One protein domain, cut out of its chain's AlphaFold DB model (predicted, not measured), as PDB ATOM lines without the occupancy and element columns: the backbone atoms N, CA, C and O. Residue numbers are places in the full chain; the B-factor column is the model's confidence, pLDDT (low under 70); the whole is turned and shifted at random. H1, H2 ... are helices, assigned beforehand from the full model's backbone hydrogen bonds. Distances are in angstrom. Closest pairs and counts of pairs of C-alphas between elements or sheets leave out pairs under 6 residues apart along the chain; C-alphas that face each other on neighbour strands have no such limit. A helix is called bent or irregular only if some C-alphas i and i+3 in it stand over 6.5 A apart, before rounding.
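AT A GLANCE: This is residues 256 to 314 of the 314 residues of an uncharacterized protein of Bradyrhizobium symbiodeficiens (UniProt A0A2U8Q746). This is a slender helical hairpin with a long tail: helix H1, bent part-way, runs one way, and after a tight turn H2 folds back beside it. Beyond the end of H2, residues 298 to 314 form a looping stretch with no named element that adds to the length. The printed part has 59 residues, with two named helices, H1 then H2, and no named strand; the class is all helix. The whole is loose, with a radius of gyration of the C-alphas of 13.6 A, and spans 51 by 15 by 12 A.

IN THESE COORDINATES: Start with H1, residues 256 to 275, assigned as one helix by its hydrogen bonds but bent: C-alphas 264 and 267 are 7.2 A apart. Find C-alpha 256 at (-30.209, -8.742, 9.048); from there arm H1a runs 12.2 A to residue 264. Arm H1b, residues 267 to 275, covers 11.7 A. H2, residues 280 to 297, runs 25.8 A and ends at C-alpha 297, at (-29.040, -20.771, 2.130).

HOW THE PARTS SIT: Look first at the bend, where H1a and H1b stand at a steep tilt of 39 degrees. H1b and H2 form a helical hairpin and touch, at a steep tilt of 43 degrees, opposite ways; their closest C-alphas, Ala 271 and Arg 287, are 5.2 A apart. H1a and H2 are close but not clearly touching, at a shallow tilt of 11 degrees, opposite ways; their closest C-alphas, Gln 263 and Arg 295, are 5.4 A apart. In H1a, H1b and H2, every O i to N i+4 pair is within hydrogen-bond range.

THE WHOLE: The two farthest C-alphas, Ala 279 and Lys 314, are 51.0 A apart. The printed part has no cut, and Lys 314 is the chain's last residue. The link from H1 to H2 is tight, with 4 residues. The mean pLDDT of the printed part is 92.6; residues 313 to 314 are under 70.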
ATOM      1  N   ALA A 256     -29.869  -9.230  10.386       97.56
ATOM      2  CA  ALA A 256     -30.209  -8.742   9.048       97.56
ATOM      3  C   ALA A 256     -28.982  -8.163   8.333       97.56
ATOM      4  O   ALA A 256     -28.787  -8.441   7.146       97.56
ATOM      5  N   ALA A 257     -28.116  -7.441   9.051       97.62
ATOM      6  CA  ALA A 257     -26.838  -6.981   8.511       97.62
ATOM      7  C   ALA A 257     -25.927  -8.165   8.126       97.62
ATOM      8  O   ALA A 257     -25.326  -8.156   7.051       97.62
ATOM      9  N   CYS A 258     -25.886  -9.223   8.940       98.31
ATOM     10  CA  CYS A 258     -25.163 -10.454   8.611       98.31
ATOM     11  C   CYS A 258     -25.700 -11.149   7.355       98.31
ATOM     12  O   CYS A 258     -24.923 -11.499   6.465       98.31
ATOM     13  N   ARG A 259     -27.026 -11.276   7.211       98.38
ATOM     14  CA  ARG A 259     -27.627 -11.789   5.968       98.38
ATOM     15  C   ARG A 259     -27.261 -10.911   4.770       98.38
ATOM     16  O   ARG A 259     -26.900 -11.451   3.729       98.38
ATOM     17  N   ALA A 260     -27.298  -9.585   4.907       98.44
ATOM     18  CA  ALA A 260     -26.936  -8.660   3.832       98.44
ATOM     19  C   ALA A 260     -25.470  -8.821   3.383       98.44
ATOM     20  O   ALA A 260     -25.213  -8.887   2.180       98.44
ATOM     21  N   LEU A 261     -24.531  -8.971   4.324       98.12
ATOM     22  CA  LEU A 261     -23.121  -9.275   4.034       98.12
ATOM     23  C   LEU A 261     -22.969 -10.596   3.272       98.12
ATOM     24  O   LEU A 261     -22.209 -10.668   2.303       98.12
ATOM     25  N   MET A 262     -23.743 -11.625   3.641       98.44
ATOM     26  CA  MET A 262     -23.763 -12.884   2.889       98.44
ATOM     27  C   MET A 262     -24.203 -12.674   1.441       98.44
ATOM     28  O   MET A 262     -23.583 -13.213   0.521       98.44
ATOM     29  N   GLN A 263     -25.244 -11.866   1.222       98.31
ATOM     30  CA  GLN A 263     -25.748 -11.592  -0.122       98.31
ATOM     31  C   GLN A 263     -24.749 -10.801  -0.968       98.31
ATOM     32  O   GLN A 263     -24.527 -11.131  -2.140       98.31
ATOM     33  N   LYS A 264     -24.179  -9.745  -0.391       98.12
ATOM     34  CA  LYS A 264     -23.392  -8.752  -1.117       98.12
ATOM     35  C   LYS A 264     -21.954  -9.204  -1.354       98.12
ATOM     36  O   LYS A 264     -21.492  -9.114  -2.487       98.12
ATOM     37  N   ASP A 265     -21.302  -9.740  -0.324       98.06
ATOM     38  CA  ASP A 265     -19.844  -9.869  -0.295       98.06
ATOM     39  C   ASP A 265     -19.404 -11.338  -0.180       98.06
ATOM     40  O   ASP A 265     -18.711 -11.856  -1.060       98.06
ATOM     41  N   VAL A 266     -19.877 -12.059   0.846       98.44
ATOM     42  CA  VAL A 266     -19.342 -13.389   1.196       98.44
ATOM     43  C   VAL A 266     -19.678 -14.450   0.145       98.44
ATOM     44  O   VAL A 266     -18.784 -15.147  -0.336       98.44
ATOM     45  N   CYS A 267     -20.953 -14.600  -0.234       98.38
ATOM     46  CA  CYS A 267     -21.347 -15.637  -1.192       98.38
ATOM     47  C   CYS A 267     -20.712 -15.438  -2.583       98.38
ATOM     48  O   CYS A 267     -20.220 -16.424  -3.143       98.38
ATOM     49  N   PRO A 268     -20.673 -14.213  -3.153       98.06
ATOM     50  CA  PRO A 268     -19.944 -13.957  -4.393       98.06
ATOM     51  C   PRO A 268     -18.451 -14.278  -4.300       98.06
ATOM     52  O   PRO A 268     -17.934 -14.961  -5.186       98.06
ATOM     53  N   ALA A 269     -17.773 -13.848  -3.230       97.88
ATOM     54  CA  ALA A 269     -16.347 -14.105  -3.043       97.88
ATOM     55  C   ALA A 269     -16.051 -15.606  -2.909       97.88
ATOM     56  O   ALA A 269     -15.153 -16.127  -3.572       97.88
ATOM     57  N   TYR A 270     -16.856 -16.333  -2.127       97.69
ATOM     58  CA  TYR A 270     -16.712 -17.779  -1.969       97.69
ATOM     59  C   TYR A 270     -16.892 -18.526  -3.295       97.69
ATOM     60  O   TYR A 270     -16.078 -19.380  -3.656       97.69
ATOM     61  N   ALA A 271     -17.927 -18.182  -4.067       96.88
ATOM     62  CA  ALA A 271     -18.155 -18.792  -5.371       96.88
ATOM     63  C   ALA A 271     -17.034 -18.453  -6.367       96.88
ATOM     64  O   ALA A 271     -16.603 -19.331  -7.119       96.88
ATOM     65  N   ALA A 272     -16.536 -17.211  -6.361       95.44
ATOM     66  CA  ALA A 272     -15.413 -16.794  -7.194       95.44
ATOM     67  C   ALA A 272     -14.142 -17.588  -6.881       95.44
ATOM     68  O   ALA A 272     -13.510 -18.110  -7.801       95.44
ATOM     69  N   PHE A 273     -13.830 -17.765  -5.599       96.00
ATOM     70  CA  PHE A 273     -12.664 -18.519  -5.163       96.00
ATOM     71  C   PHE A 273     -12.765 -20.015  -5.504       96.00
ATOM     72  O   PHE A 273     -11.864 -20.586  -6.120       96.00
ATOM     73  N   ARG A 274     -13.891 -20.662  -5.176       94.38
ATOM     74  CA  ARG A 274     -14.058 -22.120  -5.345       94.38
ATOM     75  C   ARG A 274     -14.349 -22.558  -6.777       94.38
ATOM     76  O   ARG A 274     -14.106 -23.715  -7.120       94.38
ATOM     77  N   HIS A 275     -14.899 -21.672  -7.606       90.00
ATOM     78  CA  HIS A 275     -15.407 -22.016  -8.938       90.00
ATOM     79  C   HIS A 275     -14.901 -21.080 -10.046       90.00
ATOM     80  O   HIS A 275     -15.485 -21.023 -11.127       90.00
ATOM     81  N   GLY A 276     -13.801 -20.363  -9.801       79.50
ATOM     82  CA  GLY A 276     -13.176 -19.464 -10.773       79.50
ATOM     83  C   GLY A 276     -12.342 -20.146 -11.865       79.50
ATOM     84  O   GLY A 276     -12.049 -19.509 -12.871       79.50
ATOM     85  N   LYS A 277     -11.973 -21.423 -11.700       80.56
ATOM     86  CA  LYS A 277     -11.098 -22.159 -12.634       80.56
ATOM     87  C   LYS A 277     -11.881 -22.824 -13.781       80.56
ATOM     88  O   LYS A 277     -13.025 -23.242 -13.602       80.56
ATOM     89  N   GLY A 278     -11.223 -23.004 -14.930       81.75
ATOM     90  CA  GLY A 278     -11.754 -23.702 -16.111       81.75
ATOM     91  C   GLY A 278     -12.170 -22.765 -17.251       81.75
ATOM     92  O   GLY A 278     -11.888 -21.571 -17.213       81.75
ATOM     93  N   ALA A 279     -12.836 -23.315 -18.275       82.88
ATOM     94  CA  ALA A 279     -13.262 -22.558 -19.456       82.88
ATOM     95  C   ALA A 279     -14.111 -21.322 -19.065       82.88
ATOM     96  O   ALA A 279     -15.065 -21.486 -18.293       82.88
ATOM     97  N   PRO A 280     -13.829 -20.111 -19.593       85.50
ATOM     98  CA  PRO A 280     -14.377 -18.855 -19.061       85.50
ATOM     99  C   PRO A 280     -15.907 -18.803 -18.942       85.50
ATOM    100  O   PRO A 280     -16.438 -18.381 -17.910       85.50
ATOM    101  N   VAL A 281     -16.629 -19.274 -19.963       87.50
ATOM    102  CA  VAL A 281     -18.104 -19.273 -19.990       87.50
ATOM    103  C   VAL A 281     -18.674 -20.222 -18.932       87.50
ATOM    104  O   VAL A 281     -19.533 -19.836 -18.138       87.50
ATOM    105  N   LEU A 282     -18.139 -21.444 -18.856       89.19
ATOM    106  CA  LEU A 282     -18.584 -22.445 -17.888       89.19
ATOM    107  C   LEU A 282     -18.246 -22.036 -16.449       89.19
ATOM    108  O   LEU A 282     -19.070 -22.217 -15.552       89.19
ATOM    109  N   ALA A 283     -17.058 -21.470 -16.219       88.44
ATOM    110  CA  ALA A 283     -16.662 -20.947 -14.914       88.44
ATOM    111  C   ALA A 283     -17.599 -19.813 -14.473       88.44
ATOM    112  O   ALA A 283     -18.056 -19.795 -13.333       88.44
ATOM    113  N   THR A 284     -17.965 -18.909 -15.385       91.12
ATOM    114  CA  THR A 284     -18.893 -17.805 -15.096       91.12
ATOM    115  C   THR A 284     -20.282 -18.307 -14.717       91.12
ATOM    116  O   THR A 284     -20.809 -17.906 -13.678       91.12
ATOM    117  N   LEU A 285     -20.844 -19.246 -15.484       92.12
ATOM    118  CA  LEU A 285     -22.138 -19.847 -15.158       92.12
ATOM    119  C   LEU A 285     -22.097 -20.578 -13.807       92.12
ATOM    120  O   LEU A 285     -22.977 -20.380 -12.968       92.12
ATOM    121  N   LYS A 286     -21.045 -21.371 -13.551       92.44
ATOM    122  CA  LYS A 286     -20.850 -22.057 -12.262       92.44
ATOM    123  C   LYS A 286     -20.792 -21.068 -11.099       92.44
ATOM    124  O   LYS A 286     -21.450 -21.313 -10.090       92.44
ATOM    125  N   ARG A 287     -20.063 -19.952 -11.235       94.06
ATOM    126  CA  ARG A 287     -20.016 -18.896 -10.212       94.06
ATOM    127  C   ARG A 287     -21.406 -18.333  -9.933       94.06
ATOM    128  O   ARG A 287     -21.797 -18.294  -8.776       94.06
ATOM    129  N   LEU A 288     -22.172 -17.965 -10.961       95.00
ATOM    130  CA  LEU A 288     -23.522 -17.411 -10.786       95.00
ATOM    131  C   LEU A 288     -24.454 -18.381 -10.050       95.00
ATOM    132  O   LEU A 288     -25.090 -18.001  -9.065       95.00
ATOM    133  N   VAL A 289     -24.472 -19.650 -10.471       96.38
ATOM    134  CA  VAL A 289     -25.289 -20.695  -9.837       96.38
ATOM    135  C   VAL A 289     -24.880 -20.911  -8.380       96.38
ATOM    136  O   VAL A 289     -25.734 -21.007  -7.498       96.38
ATOM    137  N   LYS A 290     -23.574 -20.966  -8.093       97.06
ATOM    138  CA  LYS A 290     -23.062 -21.217  -6.738       97.06
ATOM    139  C   LYS A 290     -23.247 -20.019  -5.813       97.06
ATOM    140  O   LYS A 290     -23.631 -20.220  -4.663       97.06
ATOM    141  N   THR A 291     -23.094 -18.800  -6.324       97.88
ATOM    142  CA  THR A 291     -23.467 -17.576  -5.611       97.88
ATOM    143  C   THR A 291     -24.946 -17.606  -5.251       97.88
ATOM    144  O   THR A 291     -25.278 -17.405  -4.090       97.88
ATOM    145  N   HIS A 292     -25.839 -17.901  -6.204       97.69
ATOM    146  CA  HIS A 292     -27.279 -17.953  -5.941       97.69
ATOM    147  C   HIS A 292     -27.649 -19.029  -4.908       97.69
ATOM    148  O   HIS A 292     -28.423 -18.760  -3.994       97.69
ATOM    149  N   SER A 293     -27.054 -20.222  -5.006       97.12
ATOM    150  CA  SER A 293     -27.262 -21.290  -4.021       97.12
ATOM    151  C   SER A 293     -26.844 -20.855  -2.616       97.12
ATOM    152  O   SER A 293     -27.642 -20.977  -1.696       97.12
ATOM    153  N   CYS A 294     -25.631 -20.314  -2.454       97.81
ATOM    154  CA  CYS A 294     -25.154 -19.809  -1.163       97.81
ATOM    155  C   CYS A 294     -26.069 -18.700  -0.635       97.81
ATOM    156  O   CYS A 294     -26.497 -18.729   0.512       97.81
ATOM    157  N   ARG A 295     -26.438 -17.743  -1.492       98.25
ATOM    158  CA  ARG A 295     -27.338 -16.641  -1.144       98.25
ATOM    159  C   ARG A 295     -28.656 -17.133  -0.570       98.25
ATOM    160  O   ARG A 295     -29.078 -16.637   0.471       98.25
ATOM    161  N   ARG A 296     -29.270 -18.121  -1.222       97.31
ATOM    162  CA  ARG A 296     -30.521 -18.737  -0.779       97.31
ATOM    163  C   ARG A 296     -30.381 -19.376   0.602       97.31
ATOM    164  O   ARG A 296     -31.253 -19.156   1.434       97.31
ATOM    165  N   ASP A 297     -29.284 -20.094   0.849       96.38
ATOM    166  CA  ASP A 297     -29.040 -20.771   2.130       96.38
ATOM    167  C   ASP A 297     -29.012 -19.776   3.311       96.38
ATOM    168  O   ASP A 297     -29.455 -20.111   4.404       96.38
ATOM    169  N   TYR A 298     -28.574 -18.529   3.096       97.94
ATOM    170  CA  TYR A 298     -28.488 -17.505   4.151       97.94
ATOM    171  C   TYR A 298     -29.533 -16.378   4.040       97.94
ATOM    172  O   TYR A 298     -29.448 -15.392   4.772       97.94
ATOM    173  N   ALA A 299     -30.516 -16.476   3.137       97.19
ATOM    174  CA  ALA A 299     -31.485 -15.399   2.900       97.19
ATOM    175  C   ALA A 299     -32.662 -15.404   3.886       97.19
ATOM    176  O   ALA A 299     -33.129 -14.340   4.292       97.19
ATOM    177  N   ASN A 300     -33.163 -16.587   4.252       95.81
ATOM    178  CA  ASN A 300     -34.407 -16.703   5.008       95.81
ATOM    179  C   ASN A 300     -34.193 -16.342   6.488       95.81
ATOM    180  O   ASN A 300     -33.444 -17.013   7.193       95.81
ATOM    181  N   ALA A 301     -34.869 -15.291   6.955       96.25
ATOM    182  CA  ALA A 301     -34.812 -14.835   8.343       96.25
ATOM    183  C   ALA A 301     -35.596 -15.729   9.320       96.25
ATOM    184  O   ALA A 301     -35.396 -15.603  10.523       96.25
ATOM    185  N   LEU A 302     -36.478 -16.593   8.812       94.81
ATOM    186  CA  LEU A 302     -37.329 -17.499   9.594       94.81
ATOM    187  C   LEU A 302     -36.826 -18.949   9.579       94.81
ATOM    188  O   LEU A 302     -37.427 -19.822  10.196       94.81
ATOM    189  N   ASP A 303     -35.756 -19.230   8.838       93.19
ATOM    190  CA  ASP A 303     -35.142 -20.554   8.800       93.19
ATOM    191  C   ASP A 303     -34.295 -20.759  10.056       93.19
ATOM    192  O   ASP A 303     -33.222 -20.178  10.169       93.19
ATOM    193  N   CYS A 304     -34.751 -21.593  10.990       87.44
ATOM    194  CA  CYS A 304     -34.050 -21.843  12.252       87.44
ATOM    195  C   CYS A 304     -32.669 -22.506  12.082       87.44
ATOM    196  O   CYS A 304     -31.865 -22.493  13.017       87.44
ATOM    197  N   GLU A 305     -32.368 -23.069  10.907       89.19
ATOM    198  CA  GLU A 305     -31.037 -23.584  10.585       89.19
ATOM    199  C   GLU A 305     -30.096 -22.490  10.069       89.19
ATOM    200  O   GLU A 305     -28.875 -22.656  10.124       89.19
ATOM    201  N   ASN A 306     -30.631 -21.371   9.567       95.19
ATOM    202  CA  ASN A 306     -29.823 -20.231   9.161       95.19
ATOM    203  C   ASN A 306     -29.165 -19.625  10.411       95.19
ATOM    204  O   ASN A 306     -29.868 -19.116  11.289       95.19
ATOM    205  N   PRO A 307     -27.821 -19.597  10.506       95.38
ATOM    206  CA  PRO A 307     -27.150 -19.024  11.667       95.38
ATOM    207  C   PRO A 307     -27.398 -17.517  11.784       95.38
ATOM    208  O   PRO A 307     -27.111 -16.941  12.821       95.38
ATOM    209  N   PHE A 308     -27.938 -16.873  10.749       97.44
ATOM    210  CA  PHE A 308     -28.316 -15.467  10.762       97.44
ATOM    211  C   PHE A 308     -29.832 -15.291  10.673       97.44
ATOM    212  O   PHE A 308     -30.292 -14.285  10.141       97.44
ATOM    213  N   ALA A 309     -30.629 -16.260  11.134       95.31
ATOM    214  CA  ALA A 309     -32.061 -16.070  11.345       95.31
ATOM    215  C   ALA A 309     -32.320 -14.917  12.324       95.31
ATOM    216  O   ALA A 309     -31.478 -14.598  13.167       95.31
ATOM    217  N   SER A 310     -33.477 -14.268  12.204       92.25
ATOM    218  CA  SER A 310     -33.890 -13.299  13.217       92.25
ATOM    219  C   SER A 310     -34.082 -14.027  14.552       92.25
ATOM    220  O   SER A 310     -34.652 -15.118  14.550       92.25
ATOM    221  N   PRO A 311     -33.614 -13.463  15.678       85.19
ATOM    222  CA  PRO A 311     -33.903 -14.046  16.979       85.19
ATOM    223  C   PRO A 311     -35.418 -14.060  17.210       85.19
ATOM    224  O   PRO A 311     -36.126 -13.145  16.771       85.19
ATOM    225  N   ASP A 312     -35.910 -15.087  17.901       78.25
ATOM    226  CA  ASP A 312     -37.305 -15.128  18.329       78.25
ATOM    227  C   ASP A 312     -37.606 -13.893  19.186       78.25
ATOM    228  O   ASP A 312     -36.793 -13.488  20.024       78.25
ATOM    229  N   LYS A 313     -38.772 -13.274  18.971       62.09
ATOM    230  CA  LYS A 313     -39.241 -12.189  19.838       62.09
ATOM    231  C   LYS A 313     -39.528 -12.791  21.216       62.09
ATOM    232  O   LYS A 313     -40.536 -13.476  21.368       62.09
ATOM    233  N   LYS A 314     -38.611 -12.593  22.164       47.34
ATOM    234  CA  LYS A 314     -38.829 -12.873  23.589       47.34
ATOM    235  C   LYS A 314     -39.708 -11.799  24.214       47.34
ATOM    236  O   LYS A 314     -39.573 -10.626  23.794       47.34
TER     237      LYS A 314